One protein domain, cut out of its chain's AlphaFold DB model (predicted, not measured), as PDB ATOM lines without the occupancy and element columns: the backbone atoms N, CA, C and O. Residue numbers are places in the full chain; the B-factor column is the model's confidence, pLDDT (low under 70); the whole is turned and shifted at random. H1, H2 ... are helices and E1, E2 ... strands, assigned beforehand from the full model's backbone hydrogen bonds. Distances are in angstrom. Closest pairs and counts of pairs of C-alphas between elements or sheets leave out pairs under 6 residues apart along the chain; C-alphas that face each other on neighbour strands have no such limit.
ATOM      1  N   GLU A   9     188.676 183.798 200.904       88.38
ATOM      2  CA  GLU A   9     189.277 185.135 200.922       88.38
ATOM      3  C   GLU A   9     190.428 185.255 199.914       88.38
ATOM      4  O   GLU A   9     190.458 186.184 199.107       88.38
ATOM      5  N   SER A  10     191.313 184.256 199.884       88.25
ATOM      6  CA  SER A  10     192.423 184.183 198.928       88.25
ATOM      7  C   SER A  10     191.927 184.193 197.484       88.25
ATOM      8  O   SER A  10     192.462 184.894 196.629       88.25
ATOM      9  N   LEU A  11     190.872 183.428 197.197       87.88
ATOM     10  CA  LEU A  11     190.249 183.389 195.876       87.88
ATOM     11  C   LEU A  11     189.608 184.731 195.511       87.88
ATOM     12  O   LEU A  11     189.732 185.174 194.371       87.88
ATOM     13  N   ALA A  12     188.948 185.395 196.463       87.25
ATOM     14  CA  ALA A  12     188.387 186.727 196.250       87.25
ATOM     15  C   ALA A  12     189.483 187.750 195.913       87.25
ATOM     16  O   ALA A  12     189.317 188.525 194.970       87.25
ATOM     17  N   PHE A  13     190.624 187.696 196.606       89.50
ATOM     18  CA  PHE A  13     191.787 188.529 196.302       89.50
ATOM     19  C   PHE A  13     192.348 188.253 194.902       89.50
ATOM     20  O   PHE A  13     192.507 189.172 194.106       89.50
ATOM     21  N   VAL A  14     192.580 186.988 194.538       87.81
ATOM     22  CA  VAL A  14     193.048 186.633 193.183       87.81
ATOM     23  C   VAL A  14     192.084 187.147 192.115       87.81
ATOM     24  O   VAL A  14     192.504 187.633 191.062       87.81
ATOM     25  N   ASN A  15     190.783 187.079 192.397       85.88
ATOM     26  CA  ASN A  15     189.761 187.560 191.487       85.88
ATOM     27  C   ASN A  15     189.716 189.091 191.372       85.88
ATOM     28  O   ASN A  15     189.352 189.587 190.303       85.88
ATOM     29  N   SER A  16     190.111 189.841 192.402       85.31
ATOM     30  CA  SER A  16     190.161 191.306 192.348       85.31
ATOM     31  C   SER A  16     191.387 191.846 191.603       85.31
ATOM     32  O   SER A  16     191.369 192.995 191.161       85.31
ATOM     33  N   LEU A  17     192.432 191.030 191.401       84.19
ATOM     34  CA  LEU A  17     193.612 191.435 190.635       84.19
ATOM     35  C   LEU A  17     193.231 191.811 189.196       84.19
ATOM     36  O   LEU A  17     192.588 191.033 188.483       84.19
ATOM     37  N   SER A  18     193.671 192.995 188.761       72.62
ATOM     38  CA  SER A  18     193.374 193.524 187.428       72.62
ATOM     39  C   SER A  18     193.957 192.639 186.323       72.62
ATOM     40  O   SER A  18     195.141 192.291 186.317       72.62
ATOM     41  N   LEU A  19     193.109 192.289 185.357       66.62
ATOM     42  CA  LEU A  19     193.489 191.538 184.159       66.62
ATOM     43  C   LEU A  19     193.962 192.447 183.018       66.62
ATOM     44  O   LEU A  19     194.661 191.990 182.110       66.62
ATOM     45  N   SER A  20     193.583 193.727 183.068       58.88
ATOM     46  CA  SER A  20     193.759 194.704 181.992       58.88
ATOM     47  C   SER A  20     194.811 195.770 182.277       58.88
ATOM     48  O   SER A  20     195.357 196.324 181.325       58.88
ATOM     49  N   GLU A  21     195.123 196.038 183.547       56.47
ATOM     50  CA  GLU A  21     196.119 197.035 183.936       56.47
ATOM     51  C   GLU A  21     197.312 196.374 184.627       56.47
ATOM     52  O   GLU A  21     197.130 195.526 185.505       56.47
ATOM     53  N   PRO A  22     198.555 196.731 184.252       56.59
ATOM     54  CA  PRO A  22     199.708 196.271 184.998       56.59
ATOM     55  C   PRO A  22     199.632 196.870 186.401       56.59
ATOM     56  O   PRO A  22     199.575 198.090 186.553       56.59
ATOM     57  N   LEU A  23     199.682 196.021 187.423       61.72
ATOM     58  CA  LEU A  23     200.018 196.468 188.767       61.72
ATOM     59  C   LEU A  23     201.380 197.170 188.664       61.72
ATOM     60  O   LEU A  23     202.380 196.561 188.291       61.72
ATOM     61  N   ARG A  24     201.399 198.491 188.866       62.56
ATOM     62  CA  ARG A  24     202.621 199.315 188.783       62.56
ATOM     63  C   ARG A  24     203.166 199.698 190.153       62.56
ATOM     64  O   ARG A  24     204.174 200.393 190.236       62.56
ATOM     65  N   VAL A  25     202.496 199.267 191.217       66.38
ATOM     66  CA  VAL A  25     202.900 199.555 192.587       66.38
ATOM     67  C   VAL A  25     203.816 198.437 193.052       66.38
ATOM     68  O   VAL A  25     203.398 197.286 193.153       66.38
ATOM     69  N   TYR A  26     205.070 198.792 193.313       74.81
ATOM     70  CA  TYR A  26     206.059 197.885 193.871       74.81
ATOM     71  C   TYR A  26     206.454 198.348 195.269       74.81
ATOM     72  O   TYR A  26     206.668 199.548 195.479       74.81
ATOM     73  N   PRO A  27     206.622 197.418 196.217       83.00
ATOM     74  CA  PRO A  27     207.197 197.739 197.510       83.00
ATOM     75  C   PRO A  27     208.596 198.341 197.367       83.00
ATOM     76  O   PRO A  27     209.349 198.013 196.450       83.00
ATOM     77  N   ARG A  28     208.997 199.180 198.329       84.44
ATOM     78  CA  ARG A  28     210.324 199.825 198.317       84.44
ATOM     79  C   ARG A  28     211.477 198.826 198.327       84.44
ATOM     80  O   ARG A  28     212.553 199.153 197.838       84.44
ATOM     81  N   TRP A  29     211.278 197.636 198.878       86.38
ATOM     82  CA  TRP A  29     212.275 196.569 198.901       86.38
ATOM     83  C   TRP A  29     212.321 195.768 197.596       86.38
ATOM     84  O   TRP A  29     213.282 195.043 197.369       86.38
ATOM     85  N   PHE A  30     211.328 195.903 196.720       86.44
ATOM     86  CA  PHE A  30     211.264 195.153 195.476       86.44
ATOM     87  C   PHE A  30     211.959 195.899 194.330       86.44
ATOM     88  O   PHE A  30     211.947 197.133 194.255       86.44
ATOM     89  N   GLN A  31     212.568 195.136 193.429       83.56
ATOM     90  CA  GLN A  31     213.120 195.592 192.167       83.56
ATOM     91  C   GLN A  31     212.661 194.641 191.060       83.56
ATOM     92  O   GLN A  31     212.963 193.452 191.089       83.56
ATOM     93  N   SER A  32     211.963 195.180 190.058       75.44
ATOM     94  CA  SER A  32     211.629 194.417 188.855       75.44
ATOM     95  C   SER A  32     212.844 194.357 187.933       75.44
ATOM     96  O   SER A  32     213.414 195.394 187.575       75.44
ATOM     97  N   THR A  33     213.229 193.142 187.558       65.44
ATOM     98  CA  THR A  33     214.328 192.851 186.625       65.44
ATOM     99  C   THR A  33     213.843 192.323 185.285       65.44
ATOM    100  O   THR A  33     214.613 192.266 184.329       65.44
ATOM    101  N   ASN A  34     212.556 191.991 185.182       62.31
ATOM    102  CA  ASN A  34     211.971 191.425 183.983       62.31
ATOM    103  C   ASN A  34     211.418 192.516 183.049       62.31
ATOM    104  O   ASN A  34     210.844 193.519 183.483       62.31
ATOM    105  N   THR A  35     211.524 192.306 181.735       53.81
ATOM    106  CA  THR A  35     210.835 193.147 180.740       53.81
ATOM    107  C   THR A  35     209.317 193.009 180.875       53.81
ATOM    108  O   THR A  35     208.578 193.971 180.656       53.81
ATOM    109  N   GLN A  36     208.840 191.851 181.351       60.03
ATOM    110  CA  GLN A  36     207.439 191.588 181.679       60.03
ATOM    111  C   GLN A  36     207.065 192.042 183.101       60.03
ATOM    112  O   GLN A  36     206.499 191.276 183.881       60.03
ATOM    113  N   LYS A  37     207.315 193.318 183.418       59.34
ATOM    114  CA  LYS A  37     207.035 193.968 184.719       59.34
ATOM    115  C   LYS A  37     205.648 193.651 185.308       59.34
ATOM    116  O   LYS A  37     205.476 193.565 186.522       59.34
ATOM    117  N   ALA A  38     204.654 193.451 184.442       61.59
ATOM    118  CA  ALA A  38     203.282 193.138 184.829       61.59
ATOM    119  C   ALA A  38     203.121 191.776 185.534       61.59
ATOM    120  O   ALA A  38     202.189 191.620 186.317       61.59
ATOM    121  N   ASN A  39     203.987 190.795 185.261       75.00
ATOM    122  CA  ASN A  39     203.917 189.477 185.899       75.00
ATOM    123  C   ASN A  39     204.576 189.499 187.283       75.00
ATOM    124  O   ASN A  39     203.998 188.983 188.237       75.00
ATOM    125  N   ASP A  40     205.706 190.199 187.408       78.44
ATOM    126  CA  ASP A  40     206.400 190.422 188.681       78.44
ATOM    127  C   ASP A  40     205.480 191.071 189.721       78.44
ATOM    128  O   ASP A  40     205.449 190.664 190.877       78.44
ATOM    129  N   ALA A  41     204.699 192.071 189.307       80.19
ATOM    130  CA  ALA A  41     203.812 192.801 190.208       80.19
ATOM    131  C   ALA A  41     202.645 191.947 190.718       80.19
ATOM    132  O   ALA A  41     202.275 192.043 191.885       80.19
ATOM    133  N   VAL A  42     202.090 191.087 189.857       84.69
ATOM    134  CA  VAL A  42     201.043 190.132 190.244       84.69
ATOM    135  C   VAL A  42     201.594 189.157 191.274       84.69
ATOM    136  O   VAL A  42     200.998 188.994 192.333       84.69
ATOM    137  N   VAL A  43     202.749 188.543 191.009       85.88
ATOM    138  CA  VAL A  43     203.343 187.594 191.959       85.88
ATOM    139  C   VAL A  43     203.774 188.294 193.246       85.88
ATOM    140  O   VAL A  43     203.571 187.746 194.322       85.88
ATOM    141  N   CYS A  44     204.264 189.532 193.172       86.88
ATOM    142  CA  CYS A  44     204.574 190.340 194.352       86.88
ATOM    143  C   CYS A  44     203.337 190.561 195.226       86.88
ATOM    144  O   CYS A  44     203.388 190.297 196.426       86.88
ATOM    145  N   ALA A  45     202.213 190.952 194.621       87.62
ATOM    146  CA  ALA A  45     200.951 191.131 195.330       87.62
ATOM    147  C   ALA A  45     200.464 189.822 195.977       87.62
ATOM    148  O   ALA A  45     200.020 189.831 197.124       87.62
ATOM    149  N   LEU A  46     200.598 188.688 195.281       89.69
ATOM    150  CA  LEU A  46     200.270 187.367 195.831       89.69
ATOM    151  C   LEU A  46     201.163 187.008 197.026       89.69
ATOM    152  O   LEU A  46     200.655 186.570 198.054       89.69
ATOM    153  N   VAL A  47     202.478 187.219 196.925       89.56
ATOM    154  CA  VAL A  47     203.424 186.944 198.019       89.56
ATOM    155  C   VAL A  47     203.120 187.814 199.236       89.56
ATOM    156  O   VAL A  47     203.110 187.299 200.348       89.56
ATOM    157  N   GLN A  48     202.828 189.104 199.054       88.44
ATOM    158  CA  GLN A  48     202.461 189.985 200.168       88.44
ATOM    159  C   GLN A  48     201.137 189.584 200.822       88.44
ATOM    160  O   GLN A  48     201.013 189.680 202.040       88.44
ATOM    161  N   HIS A  49     200.167 189.118 200.033       90.44
ATOM    162  CA  HIS A  49     198.879 188.669 200.552       90.44
ATOM    163  C   HIS A  49     199.003 187.368 201.356       90.44
ATOM    164  O   HIS A  49     198.499 187.287 202.473       90.44
ATOM    165  N   PHE A  50     199.705 186.363 200.825       90.06
ATOM    166  CA  PHE A  50     199.862 185.070 201.502       90.06
ATOM    167  C   PHE A  50     200.924 185.088 202.601       90.06
ATOM    168  O   PHE A  50     200.853 184.305 203.546       90.06
ATOM    169  N   TYR A  51     201.911 185.978 202.504       89.75
ATOM    170  CA  TYR A  51     203.009 186.064 203.457       89.75
ATOM    171  C   TYR A  51     203.347 187.513 203.842       89.75
ATOM    172  O   TYR A  51     204.424 188.010 203.509       89.75
ATOM    173  N   PRO A  52     202.477 188.193 204.616       87.38
ATOM    174  CA  PRO A  52     202.691 189.586 205.027       87.38
ATOM    175  C   PRO A  52     204.003 189.813 205.796       87.38
ATOM    176  O   PRO A  52     204.635 190.858 205.666       87.38
ATOM    177  N   ALA A  53     204.476 188.798 206.531       86.88
ATOM    178  CA  ALA A  53     205.750 188.823 207.259       86.88
ATOM    179  C   ALA A  53     206.995 188.937 206.350       86.88
ATOM    180  O   ALA A  53     208.122 189.044 206.841       86.88
ATOM    181  N   ILE A  54     206.821 188.912 205.024       86.50
ATOM    182  CA  ILE A  54     207.909 189.094 204.063       86.50
ATOM    183  C   ILE A  54     208.633 190.432 204.249       86.50
ATOM    184  O   ILE A  54     209.841 190.490 204.042       86.50
ATOM    185  N   GLU A  55     207.941 191.481 204.706       84.06
ATOM    186  CA  GLU A  55     208.533 192.811 204.914       84.06
ATOM    187  C   GLU A  55     209.637 192.826 205.978       84.06
ATOM    188  O   GLU A  55     210.603 193.583 205.868       84.06
ATOM    189  N   ASP A  56     209.548 191.944 206.972       83.50
ATOM    190  CA  ASP A  56     210.615 191.760 207.953       83.50
ATOM    191  C   ASP A  56     211.710 190.832 207.435       83.50
ATOM    192  O   ASP A  56     212.888 191.021 207.734       83.50
ATOM    193  N   ARG A  57     211.349 189.856 206.598       81.25
ATOM    194  CA  ARG A  57     212.292 188.897 206.005       81.25
ATOM    195  C   ARG A  57     213.234 189.543 204.988       81.25
ATOM    196  O   ARG A  57     214.351 189.063 204.826       81.25
ATOM    197  N   VAL A  58     212.811 190.620 204.322       84.00
ATOM    198  CA  VAL A  58     213.634 191.362 203.343       84.00
ATOM    199  C   VAL A  58     214.653 192.308 203.986       84.00
ATOM    200  O   VAL A  58     215.568 192.786 203.298       84.00
ATOM    201  N   LYS A  59     214.525 192.566 205.295       83.19
ATOM    202  CA  LYS A  59     215.523 193.293 206.087       83.19
ATOM    203  C   LYS A  59     216.764 192.430 206.284       83.19
ATOM    204  O   LYS A  59     216.716 191.201 206.275       83.19
ATOM    205  N   CYS A  60     217.909 193.074 206.465       77.12
ATOM    206  CA  CYS A  60     219.139 192.366 206.761       77.12
ATOM    207  C   CYS A  60     219.016 191.676 208.136       77.12
ATOM    208  O   CYS A  60     218.807 192.364 209.135       77.12
ATOM    209  N   PRO A  61     219.236 190.349 208.240       72.12
ATOM    210  CA  PRO A  61     219.143 189.627 209.515       72.12
ATOM    211  C   PRO A  61     220.168 190.067 210.571       72.12
ATOM    212  O   PRO A  61     220.128 189.613 211.709       72.12
ATOM    213  N   ALA A  62     221.164 190.851 210.163       74.56
ATOM    214  CA  ALA A  62     222.242 191.337 211.011       74.56
ATOM    215  C   ALA A  62     222.074 192.811 211.397       74.56
ATOM    216  O   ALA A  62     222.631 193.249 212.396       74.56
ATOM    217  N   ASN A  63     221.330 193.577 210.597       76.06
ATOM    218  CA  ASN A  63     221.027 194.972 210.867       76.06
ATOM    219  C   ASN A  63     219.646 195.306 210.291       76.06
ATOM    220  O   ASN A  63     219.500 195.537 209.092       76.06
ATOM    221  N   SER A  64     218.644 195.373 211.160       78.19
ATOM    222  CA  SER A  64     217.247 195.617 210.790       78.19
ATOM    223  C   SER A  64     216.996 196.987 210.146       78.19
ATOM    224  O   SER A  64     215.954 197.168 209.519       78.19
ATOM    225  N   THR A  65     217.938 197.934 210.246       80.31
ATOM    226  CA  THR A  65     217.850 199.249 209.578       80.31
ATOM    227  C   THR A  65     218.150 199.180 208.080       80.31
ATOM    228  O   THR A  65     217.795 200.090 207.333       80.31
ATOM    229  N   ILE A  66     218.783 198.095 207.618       76.06
ATOM    230  CA  ILE A  66     219.136 197.902 206.213       76.06
ATOM    231  C   ILE A  66     218.102 196.989 205.561       76.06
ATOM    232  O   ILE A  66     218.035 195.797 205.859       76.06
ATOM    233  N   THR A  67     217.367 197.520 204.589       83.38
ATOM    234  CA  THR A  67     216.476 196.731 203.729       83.38
ATOM    235  C   THR A  67     217.161 196.443 202.401       83.38
ATOM    236  O   THR A  67     217.593 197.359 201.700       83.38
ATOM    237  N   HIS A  68     217.287 195.165 202.043       79.44
ATOM    238  CA  HIS A  68     217.870 194.781 200.760       79.44
ATOM    239  C   HIS A  68     216.848 194.921 199.628       79.44
ATOM    240  O   HIS A  68     215.643 194.822 199.845       79.44
ATOM    241  N   LYS A  69     217.346 195.155 198.408       85.06
ATOM    242  CA  LYS A  69     216.531 195.076 197.195       85.06
ATOM    243  C   LYS A  69     216.407 193.621 196.754       85.06
ATOM    244  O   LYS A  69     217.420 192.926 196.686       85.06
ATOM    245  N   TRP A  70     215.194 193.183 196.445       85.06
ATOM    246  CA  TRP A  70     214.877 191.814 196.044       85.06
ATOM    247  C   TRP A  70     214.096 191.781 194.733       85.06
ATOM    248  O   TRP A  70     213.305 192.675 194.456       85.06
ATOM    249  N   GLU A  71     214.297 190.727 193.963       83.62
ATOM    250  CA  GLU A  71     213.545 190.355 192.770       83.62
ATOM    251  C   GLU A  71     212.787 189.044 193.022       83.62
ATOM    252  O   GLU A  71     213.185 188.239 193.869       83.62
ATOM    253  N   ILE A  72     211.700 188.822 192.286       81.06
ATOM    254  CA  ILE A  72     210.886 187.607 192.365       81.06
ATOM    255  C   ILE A  72     211.306 186.666 191.248       81.06
ATOM    256  O   ILE A  72     211.427 187.062 190.090       81.06
ATOM    257  N   VAL A  73     211.473 185.396 191.593       77.81
ATOM    258  CA  VAL A  73     211.761 184.344 190.626       77.81
ATOM    259  C   VAL A  73     210.475 183.926 189.929       77.81
ATOM    260  O   VAL A  73     209.564 183.350 190.526       77.81
ATOM    261  N   MET A  74     210.446 184.172 188.623       71.44
ATOM    262  CA  MET A  74     209.419 183.683 187.710       71.44
ATOM    263  C   MET A  74     209.947 182.433 186.997       71.44
ATOM    264  O   MET A  74     210.412 182.502 185.863       71.44
ATOM    265  N   GLY A  75     209.942 181.282 187.671       58.06
ATOM    266  CA  GLY A  75     210.324 180.014 187.046       58.06
ATOM    267  C   GLY A  75     209.140 179.396 186.305       58.06
ATOM    268  O   GLY A  75     208.219 178.916 186.953       58.06
ATOM    269  N   ARG A  76     209.142 179.373 184.964       47.84
ATOM    270  CA  ARG A  76     208.244 178.456 184.228       47.84
ATOM    271  C   ARG A  76     208.712 177.001 184.356       47.84
ATOM    272  O   ARG A  76     207.870 176.113 184.453       47.84
ATOM    273  N   ASP A  77     210.028 176.795 184.450       48.59
ATOM    274  CA  ASP A  77     210.652 175.466 184.377       48.59
ATOM    275  C   ASP A  77     210.999 174.886 185.762       48.59
ATOM    276  O   ASP A  77     210.814 173.695 186.010       48.59
ATOM    277  N   ASP A  78     211.374 175.737 186.724       52.12
ATOM    278  CA  ASP A  78     211.579 175.343 188.125       52.12
ATOM    279  C   ASP A  78     210.236 175.364 188.877       52.12
ATOM    280  O   ASP A  78     209.893 176.337 189.558       52.12
ATOM    281  N   LYS A  79     209.478 174.261 188.788       54.12
ATOM    282  CA  LYS A  79     208.164 174.059 189.447       54.12
ATOM    283  C   LYS A  79     208.139 174.395 190.953       54.12
ATOM    284  O   LYS A  79     207.057 174.632 191.493       54.12
ATOM    285  N   ASN A  80     209.304 174.443 191.601       57.44
ATOM    286  CA  ASN A  80     209.466 174.638 193.044       57.44
ATOM    287  C   ASN A  80     209.955 176.044 193.443       57.44
ATOM    288  O   ASN A  80     210.268 176.252 194.607       57.44
ATOM    289  N   ARG A  81     210.088 177.000 192.508       64.50
ATOM    290  CA  ARG A  81     210.683 178.323 192.810       64.50
ATOM    291  C   ARG A  81     209.837 179.530 192.423       64.50
ATOM    292  O   ARG A  81     210.305 180.661 192.534       64.50
ATOM    293  N   ILE A  82     208.607 179.325 191.955       72.06
ATOM    294  CA  ILE A  82     207.706 180.442 191.645       72.06
ATOM    295  C   ILE A  82     207.416 181.218 192.932       72.06
ATOM    296  O   ILE A  82     206.893 180.657 193.890       72.06
ATOM    297  N   GLY A  83     207.735 182.512 192.928       72.00
ATOM    298  CA  GLY A  83     207.486 183.407 194.060       72.00
ATOM    299  C   GLY A  83     208.658 183.561 195.030       72.00
ATOM    300  O   GLY A  83     208.595 184.445 195.882       72.00
ATOM    301  N   ASP A  84     209.737 182.782 194.891       77.62
ATOM    302  CA  ASP A  84     210.935 182.967 195.717       77.62
ATOM    303  C   ASP A  84     211.571 184.339 195.482       77.62
ATOM    304  O   ASP A  84     211.531 184.884 194.376       77.62
ATOM    305  N   LEU A  85     212.216 184.873 196.523       79.88
ATOM    306  CA  LEU A  85     212.919 186.147 196.441       79.88
ATOM    307  C   LEU A  85     214.428 185.937 196.319       79.88
ATOM    308  O   LEU A  85     215.070 185.273 197.143       79.88
ATOM    309  N   ARG A  86     215.023 186.583 195.317       80.44
ATOM    310  CA  ARG A  86     216.478 186.691 195.150       80.44
ATOM    311  C   ARG A  86     216.913 188.119 195.370       80.44
ATOM    312  O   ARG A  86     216.189 189.053 195.052       80.44
ATOM    313  N   ARG A  87     218.084 188.314 195.961       77.44
ATOM    314  CA  ARG A  87     218.592 189.667 196.160       77.44
ATOM    315  C   ARG A  87     218.987 190.265 194.807       77.44
ATOM    316  O   ARG A  87     219.780 189.665 194.087       77.44
ATOM    317  N   TYR A  88     218.460 191.445 194.493       76.38
ATOM    318  CA  TYR A  88     218.783 192.167 193.264       76.38
ATOM    319  C   TYR A  88     220.229 192.674 193.305       76.38
ATOM    320  O   TYR A  88     220.590 193.407 194.229       76.38
ATOM    321  N   ASN A  89     221.030 192.316 192.297       70.06
ATOM    322  CA  ASN A  89     222.389 192.825 192.097       70.06
ATOM    323  C   ASN A  89     222.555 193.277 190.630       70.06
ATOM    324  O   ASN A  89     222.594 192.412 189.757       70.06
ATOM    325  N   PRO A  90     222.631 194.593 190.349       53.22
ATOM    326  CA  PRO A  90     222.737 195.111 188.982       53.22
ATOM    327  C   PRO A  90     224.092 194.838 188.317       53.22
ATOM    328  O   PRO A  90     224.119 194.640 187.111       53.22
ATOM    329  N   ASP A  91     225.184 194.766 189.088       49.84
ATOM    330  CA  ASP A  91     226.552 194.584 188.593       49.84
ATOM    331  C   ASP A  91     227.381 193.711 189.567       49.84
ATOM    332  O   ASP A  91     227.089 193.621 190.758       49.84
ATOM    333  N   GLN A  92     228.392 193.040 189.022       46.84
ATOM    334  CA  GLN A  92     229.275 191.982 189.545       46.84
ATOM    335  C   GLN A  92     229.685 191.921 191.041       46.84
ATOM    336  O   GLN A  92     229.794 192.902 191.768       46.84
ATOM    337  N   GLN A  93     230.101 190.692 191.398       47.00
ATOM    338  CA  GLN A  93     230.816 190.226 192.595       47.00
ATOM    339  C   GLN A  93     230.036 190.292 193.906       47.00
ATOM    340  O   GLN A  93     229.637 191.338 194.407       47.00
ATOM    341  N   TYR A  94     229.870 189.109 194.496       51.97
ATOM    342  CA  TYR A  94     229.336 188.901 195.831       51.97
ATOM    343  C   TYR A  94     230.073 189.759 196.856       51.97
ATOM    344  O   TYR A  94     231.045 189.314 197.465       51.97
ATOM    345  N   ARG A  95     229.587 190.973 197.111       53.25
ATOM    346  CA  ARG A  95     229.994 191.690 198.309       53.25
ATOM    347  C   ARG A  95     229.284 191.029 199.490       53.25
ATOM    348  O   ARG A  95     228.046 191.019 199.523       53.25
ATOM    349  N   PRO A  96     230.023 190.418 200.433       55.59
ATOM    350  CA  PRO A  96     229.411 189.886 201.636       55.59
ATOM    351  C   PRO A  96     228.660 191.003 202.365       55.59
ATOM    352  O   PRO A  96     229.004 192.180 202.258       55.59
ATOM    353  N   CYS A  97     227.596 190.644 203.090       56.91
ATOM    354  CA  CYS A  97     226.912 191.602 203.951       56.91
ATOM    355  C   CYS A  97     227.958 192.249 204.884       56.91
ATOM    356  O   CYS A  97     228.677 191.491 205.544       56.91
ATOM    357  N   PRO A  98     228.035 193.595 204.978       57.16
ATOM    358  CA  PRO A  98     229.065 194.283 205.766       57.16
ATOM    359  C   PRO A  98     229.048 193.897 207.252       57.16
ATOM    360  O   PRO A  98     230.025 194.114 207.953       57.16
ATOM    361  N   VAL A  99     227.958 193.284 207.721       58.94
ATOM    362  CA  VAL A  99     227.767 192.870 209.115       58.94
ATOM    363  C   VAL A  99     228.016 191.370 209.334       58.94
ATOM    364  O   VAL A  99     228.337 190.960 210.440       58.94
ATOM    365  N   ARG A 100     227.874 190.515 208.308       59.22
ATOM    366  CA  ARG A 100     227.963 189.044 208.470       59.22
ATOM    367  C   ARG A 100     229.152 188.381 207.779       59.22
ATOM    368  O   ARG A 100     229.275 187.167 207.899       59.22
ATOM    369  N   GLN A 101     229.966 189.114 207.009       60.75
ATOM    370  CA  GLN A 101     231.043 188.566 206.155       60.75
ATOM    371  C   GLN A 101     230.597 187.402 205.226       60.75
ATOM    372  O   GLN A 101     231.407 186.776 204.552       60.75
ATOM    373  N   ARG A 102     229.284 187.139 205.132       57.25
ATOM    374  CA  ARG A 102     228.635 186.108 204.317       57.25
ATOM    375  C   ARG A 102     227.506 186.739 203.491       57.25
ATOM    376  O   ARG A 102     226.901 187.725 203.927       57.25
ATOM    377  N   PRO A 103     227.209 186.213 202.294       60.72
ATOM    378  CA  PRO A 103     226.195 186.787 201.416       60.72
ATOM    379  C   PRO A 103     224.767 186.401 201.846       60.72
ATOM    380  O   PRO A 103     224.425 185.224 201.935       60.72
ATOM    381  N   CYS A 104     223.900 187.398 202.048       67.50
ATOM    382  CA  CYS A 104     222.446 187.216 202.137       67.50
ATOM    383  C   CYS A 104     221.894 187.036 200.713       67.50
ATOM    384  O   CYS A 104     221.639 188.033 200.037       67.50
ATOM    385  N   LYS A 105     221.815 185.792 200.222       69.31
ATOM    386  CA  LYS A 105     221.468 185.508 198.816       69.31
ATOM    387  C   LYS A 105     219.981 185.343 198.541       69.31
ATOM    388  O   LYS A 105     219.470 185.930 197.592       69.31
ATOM    389  N   TYR A 106     219.333 184.473 199.308       73.19
ATOM    390  CA  TYR A 106     218.032 183.909 198.967       73.19
ATOM    391  C   TYR A 106     217.129 183.921 200.190       73.19
ATOM    392  O   TYR A 106     217.576 183.586 201.290       73.19
ATOM    393  N   ILE A 107     215.873 184.300 199.975       76.12
ATOM    394  CA  ILE A 107     214.786 184.056 200.916       76.12
ATOM    395  C   ILE A 107     213.897 183.020 200.248       76.12
ATOM    396  O   ILE A 107     213.249 183.304 199.240       76.12
ATOM    397  N   TYR A 108     213.896 181.822 200.819       78.69
ATOM    398  CA  TYR A 108     212.955 180.782 200.438       78.69
ATOM    399  C   TYR A 108     211.645 181.032 201.173       78.69
ATOM    400  O   TYR A 108     211.637 181.199 202.399       78.69
ATOM    401  N   LEU A 109     210.552 181.094 200.421       82.31
ATOM    402  CA  LEU A 109     209.225 181.117 201.019       82.31
ATOM    403  C   LEU A 109     208.897 179.729 201.601       82.31
ATOM    404  O   LEU A 109     209.376 178.722 201.081       82.31
ATOM    405  N   PRO A 110     208.082 179.640 202.667       85.94
ATOM    406  CA  PRO A 110     207.579 178.350 203.132       85.94
ATOM    407  C   PRO A 110     206.832 177.615 202.012       85.94
ATOM    408  O   PRO A 110     206.103 178.245 201.244       85.94
ATOM    409  N   GLU A 111     206.955 176.290 201.949       83.62
ATOM    410  CA  GLU A 111     206.389 175.463 200.868       83.62
ATOM    411  C   GLU A 111     204.876 175.679 200.679       83.62
ATOM    412  O   GLU A 111     204.389 175.810 199.557       83.62
ATOM    413  N   GLN A 112     204.132 175.829 201.777       87.25
ATOM    414  CA  GLN A 112     202.699 176.128 201.731       87.25
ATOM    415  C   GLN A 112     202.398 177.470 201.044       87.25
ATOM    416  O   GLN A 112     201.468 177.560 200.244       87.25
ATOM    417  N   ILE A 113     203.202 178.501 201.316       87.25
ATOM    418  CA  ILE A 113     203.063 179.820 200.686       87.25
ATOM    419  C   ILE A 113     203.420 179.727 199.206       87.25
ATOM    420  O   ILE A 113     202.690 180.255 198.370       87.25
ATOM    421  N   GLN A 114     204.501 179.022 198.863       84.44
ATOM    422  CA  GLN A 114     204.876 178.788 197.467       84.44
ATOM    423  C   GLN A 114     203.733 178.112 196.697       84.44
ATOM    424  O   GLN A 114     203.379 178.545 195.599       84.44
ATOM    425  N   LEU A 115     203.097 177.098 197.292       85.56
ATOM    426  CA  LEU A 115     201.964 176.394 196.696       85.56
ATOM    427  C   LEU A 115     200.739 177.303 196.512       85.56
ATOM    428  O   LEU A 115     200.085 177.241 195.466       85.56
ATOM    429  N   GLN A 116     200.440 178.173 197.481       89.06
ATOM    430  CA  GLN A 116     199.349 179.149 197.381       89.06
ATOM    431  C   GLN A 116     199.617 180.191 196.290       89.06
ATOM    432  O   GLN A 116     198.776 180.380 195.410       89.06
ATOM    433  N   VAL A 117     200.807 180.801 196.285       88.12
ATOM    434  CA  VAL A 117     201.240 181.766 195.260       88.12
ATOM    435  C   VAL A 117     201.161 181.140 193.871       88.12
ATOM    436  O   VAL A 117     200.602 181.737 192.950       88.12
ATOM    437  N   ARG A 118     201.665 179.912 193.713       85.50
ATOM    438  CA  ARG A 118     201.651 179.190 192.437       85.50
ATOM    439  C   ARG A 118     200.232 178.904 191.960       85.50
ATOM    440  O   ARG A 118     199.904 179.207 190.814       85.50
ATOM    441  N   THR A 119     199.393 178.341 192.826       87.38
ATOM    442  CA  THR A 119     197.989 178.040 192.503       87.38
ATOM    443  C   THR A 119     197.244 179.308 192.087       87.38
ATOM    444  O   THR A 119     196.587 179.338 191.047       87.38
ATOM    445  N   ALA A 120     197.406 180.384 192.856       89.31
ATOM    446  CA  ALA A 120     196.798 181.676 192.584       89.31
ATOM    447  C   ALA A 120     197.259 182.281 191.249       89.31
ATOM    448  O   ALA A 120     196.436 182.766 190.470       89.31
ATOM    449  N   TYR A 121     198.559 182.210 190.957       86.62
ATOM    450  CA  TYR A 121     199.115 182.712 189.704       86.62
ATOM    451  C   TYR A 121     198.575 181.949 188.488       86.62
ATOM    452  O   TYR A 121     198.190 182.575 187.504       86.62
ATOM    453  N   ILE A 122     198.477 180.616 188.566       86.06
ATOM    454  CA  ILE A 122     197.915 179.785 187.487       86.06
ATOM    455  C   ILE A 122     196.450 180.151 187.222       86.06
ATOM    456  O   ILE A 122     196.059 180.333 186.070       86.06
ATOM    457  N   LEU A 123     195.637 180.303 188.273       88.25
ATOM    458  CA  LEU A 123     194.235 180.715 188.131       88.25
ATOM    459  C   LEU A 123     194.113 182.082 187.452       88.25
ATOM    460  O   LEU A 123     193.294 182.272 186.550       88.25
ATOM    461  N   PHE A 124     194.953 183.025 187.866       87.50
ATOM    462  CA  PHE A 124     194.989 184.352 187.284       87.50
ATOM    463  C   PHE A 124     195.423 184.333 185.807       87.50
ATOM    464  O   PHE A 124     194.777 184.985 184.983       87.50
ATOM    465  N   ASP A 125     196.463 183.569 185.453       85.25
ATOM    466  CA  ASP A 125     196.967 183.471 184.077       85.25
ATOM    467  C   ASP A 125     195.941 182.810 183.145       85.25
ATOM    468  O   ASP A 125     195.639 183.345 182.078       85.25
ATOM    469  N   ASN A 126     195.287 181.735 183.600       87.12
ATOM    470  CA  ASN A 126     194.198 181.082 182.868       87.12
ATOM    471  C   ASN A 126     193.039 182.049 182.590       87.12
ATOM    472  O   ASN A 126     192.520 182.118 181.472       87.12
ATOM    473  N   ARG A 127     192.641 182.837 183.595       88.00
ATOM    474  CA  ARG A 127     191.578 183.840 183.452       88.00
ATOM    475  C   ARG A 127     191.975 184.942 182.469       88.00
ATOM    476  O   ARG A 127     191.182 185.319 181.606       88.00
ATOM    477  N   ARG A 128     193.215 185.424 182.559       85.19
ATOM    478  CA  ARG A 128     193.786 186.410 181.633       85.19
ATOM    479  C   ARG A 128     193.812 185.876 180.199       85.19
ATOM    480  O   ARG A 128     193.491 186.610 179.262       85.19
ATOM    481  N   GLU A 129     194.175 184.612 180.001       86.06
ATOM    482  CA  GLU A 129     194.174 183.976 178.686       86.06
ATOM    483  C   GLU A 129     192.752 183.822 178.125       86.06
ATOM    484  O   GLU A 129     192.507 184.156 176.960       86.06
TER     485      GLU A 129
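This is residues 9 to 129 of the 321 residues of an uncharacterized protein of Dendrothele bispora (strain CBS 962.96) (UniProt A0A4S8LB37). Three helices, H1, H2 and H4, gather in a loose triangle toward one end of an elongated model, and a small hairpin of two strands, E2 and E3, sits beside H2. Beyond the hairpin, strand E1 and the part of the long loop of residues 88 to 110 around Gln 101 make the other end of the longest axis, and the loop then comes back past E3, where residues 106 to 107 pair with residues 85 to 86, to reach H4. The printed part has 121 residues with four named helices and three named strands, in the order H1 H2 H3 E1 E2 E3 H4; the sheet's order is E2 - E3, antiparallel. The class is mostly helix, though under half of the residues are in named elements. The whole is compact by its radius of gyration of the C-alphas, 14.8 A, and spans 46 by 28 by 27 A.

Start with H1, residues 9 to 16, and look for H4, residues 111 to 129: they touch, with the closest C-alphas those of Val 14 and Ala 120, 6.2 A apart. They run the same way at a shallow tilt of 31 degrees, and H4 touches H1 with residues 120 to 124 alone. Next find H2, residues 37 to 50, which is close to H1 but not clearly touching; the closest C-alphas, of Val 14 and Leu 46, are 7.7 A apart. H2 and H4 touch, closest at the C-alphas of Leu 46 and Val 117, 5.7 A, and run opposite ways at a steep tilt of 44 degrees; H4 touches H2 with residues 113 to 121 alone. After H2 comes H3, residues 54 to 57, close to H2 but not clearly touching, with the C-alphas of Gln 48 and Ile 54 closest at 6.8 A. E1, residues 63 to 67, is near H3, pairs with no named strand, and runs on into E2, residues 70 to 72, across a break of 2 residues at 57 degrees. The closest C-alphas of H2 and E2, those of Asp 40 and Ile 72, are 6.5 A apart. E2 and E3, residues 85 to 87, form a hairpin, antiparallel at 142 degrees: look for N 71 and O 86, 2.8 A apart, and N 86 and O 71, 2.9 A apart, both within hydrogen-bond range. Residues 85 to 86 of E3 also pair, antiparallel, with residues 106 to 107. In H1 and H4 every O i to N i+4 pair is within hydrogen-bond range; in H2 it is 9 of 10, and H3 is too short for such a pair.

Find C-alpha 9 at (189.277, 185.135, 200.922), where H1 begins; it runs 10.6 A. H2 runs 20.3 A from C-alpha 37 at (207.035, 193.968, 184.719). H4, the longest helix, runs 26.7 A and ends at C-alpha 129, (194.174, 183.976, 178.686).

The C-alphas farthest apart, of Gln 101 and Glu 129, are 46.2 A apart. The printed part has no cut. The links H1 to H2, E2 to E3 and E3 to H4 are long. Mean pLDDT of the printed part is 75.5; it is under 70 at residues 19 to 25, 33 to 38, 75 to 81 and 90 to 105.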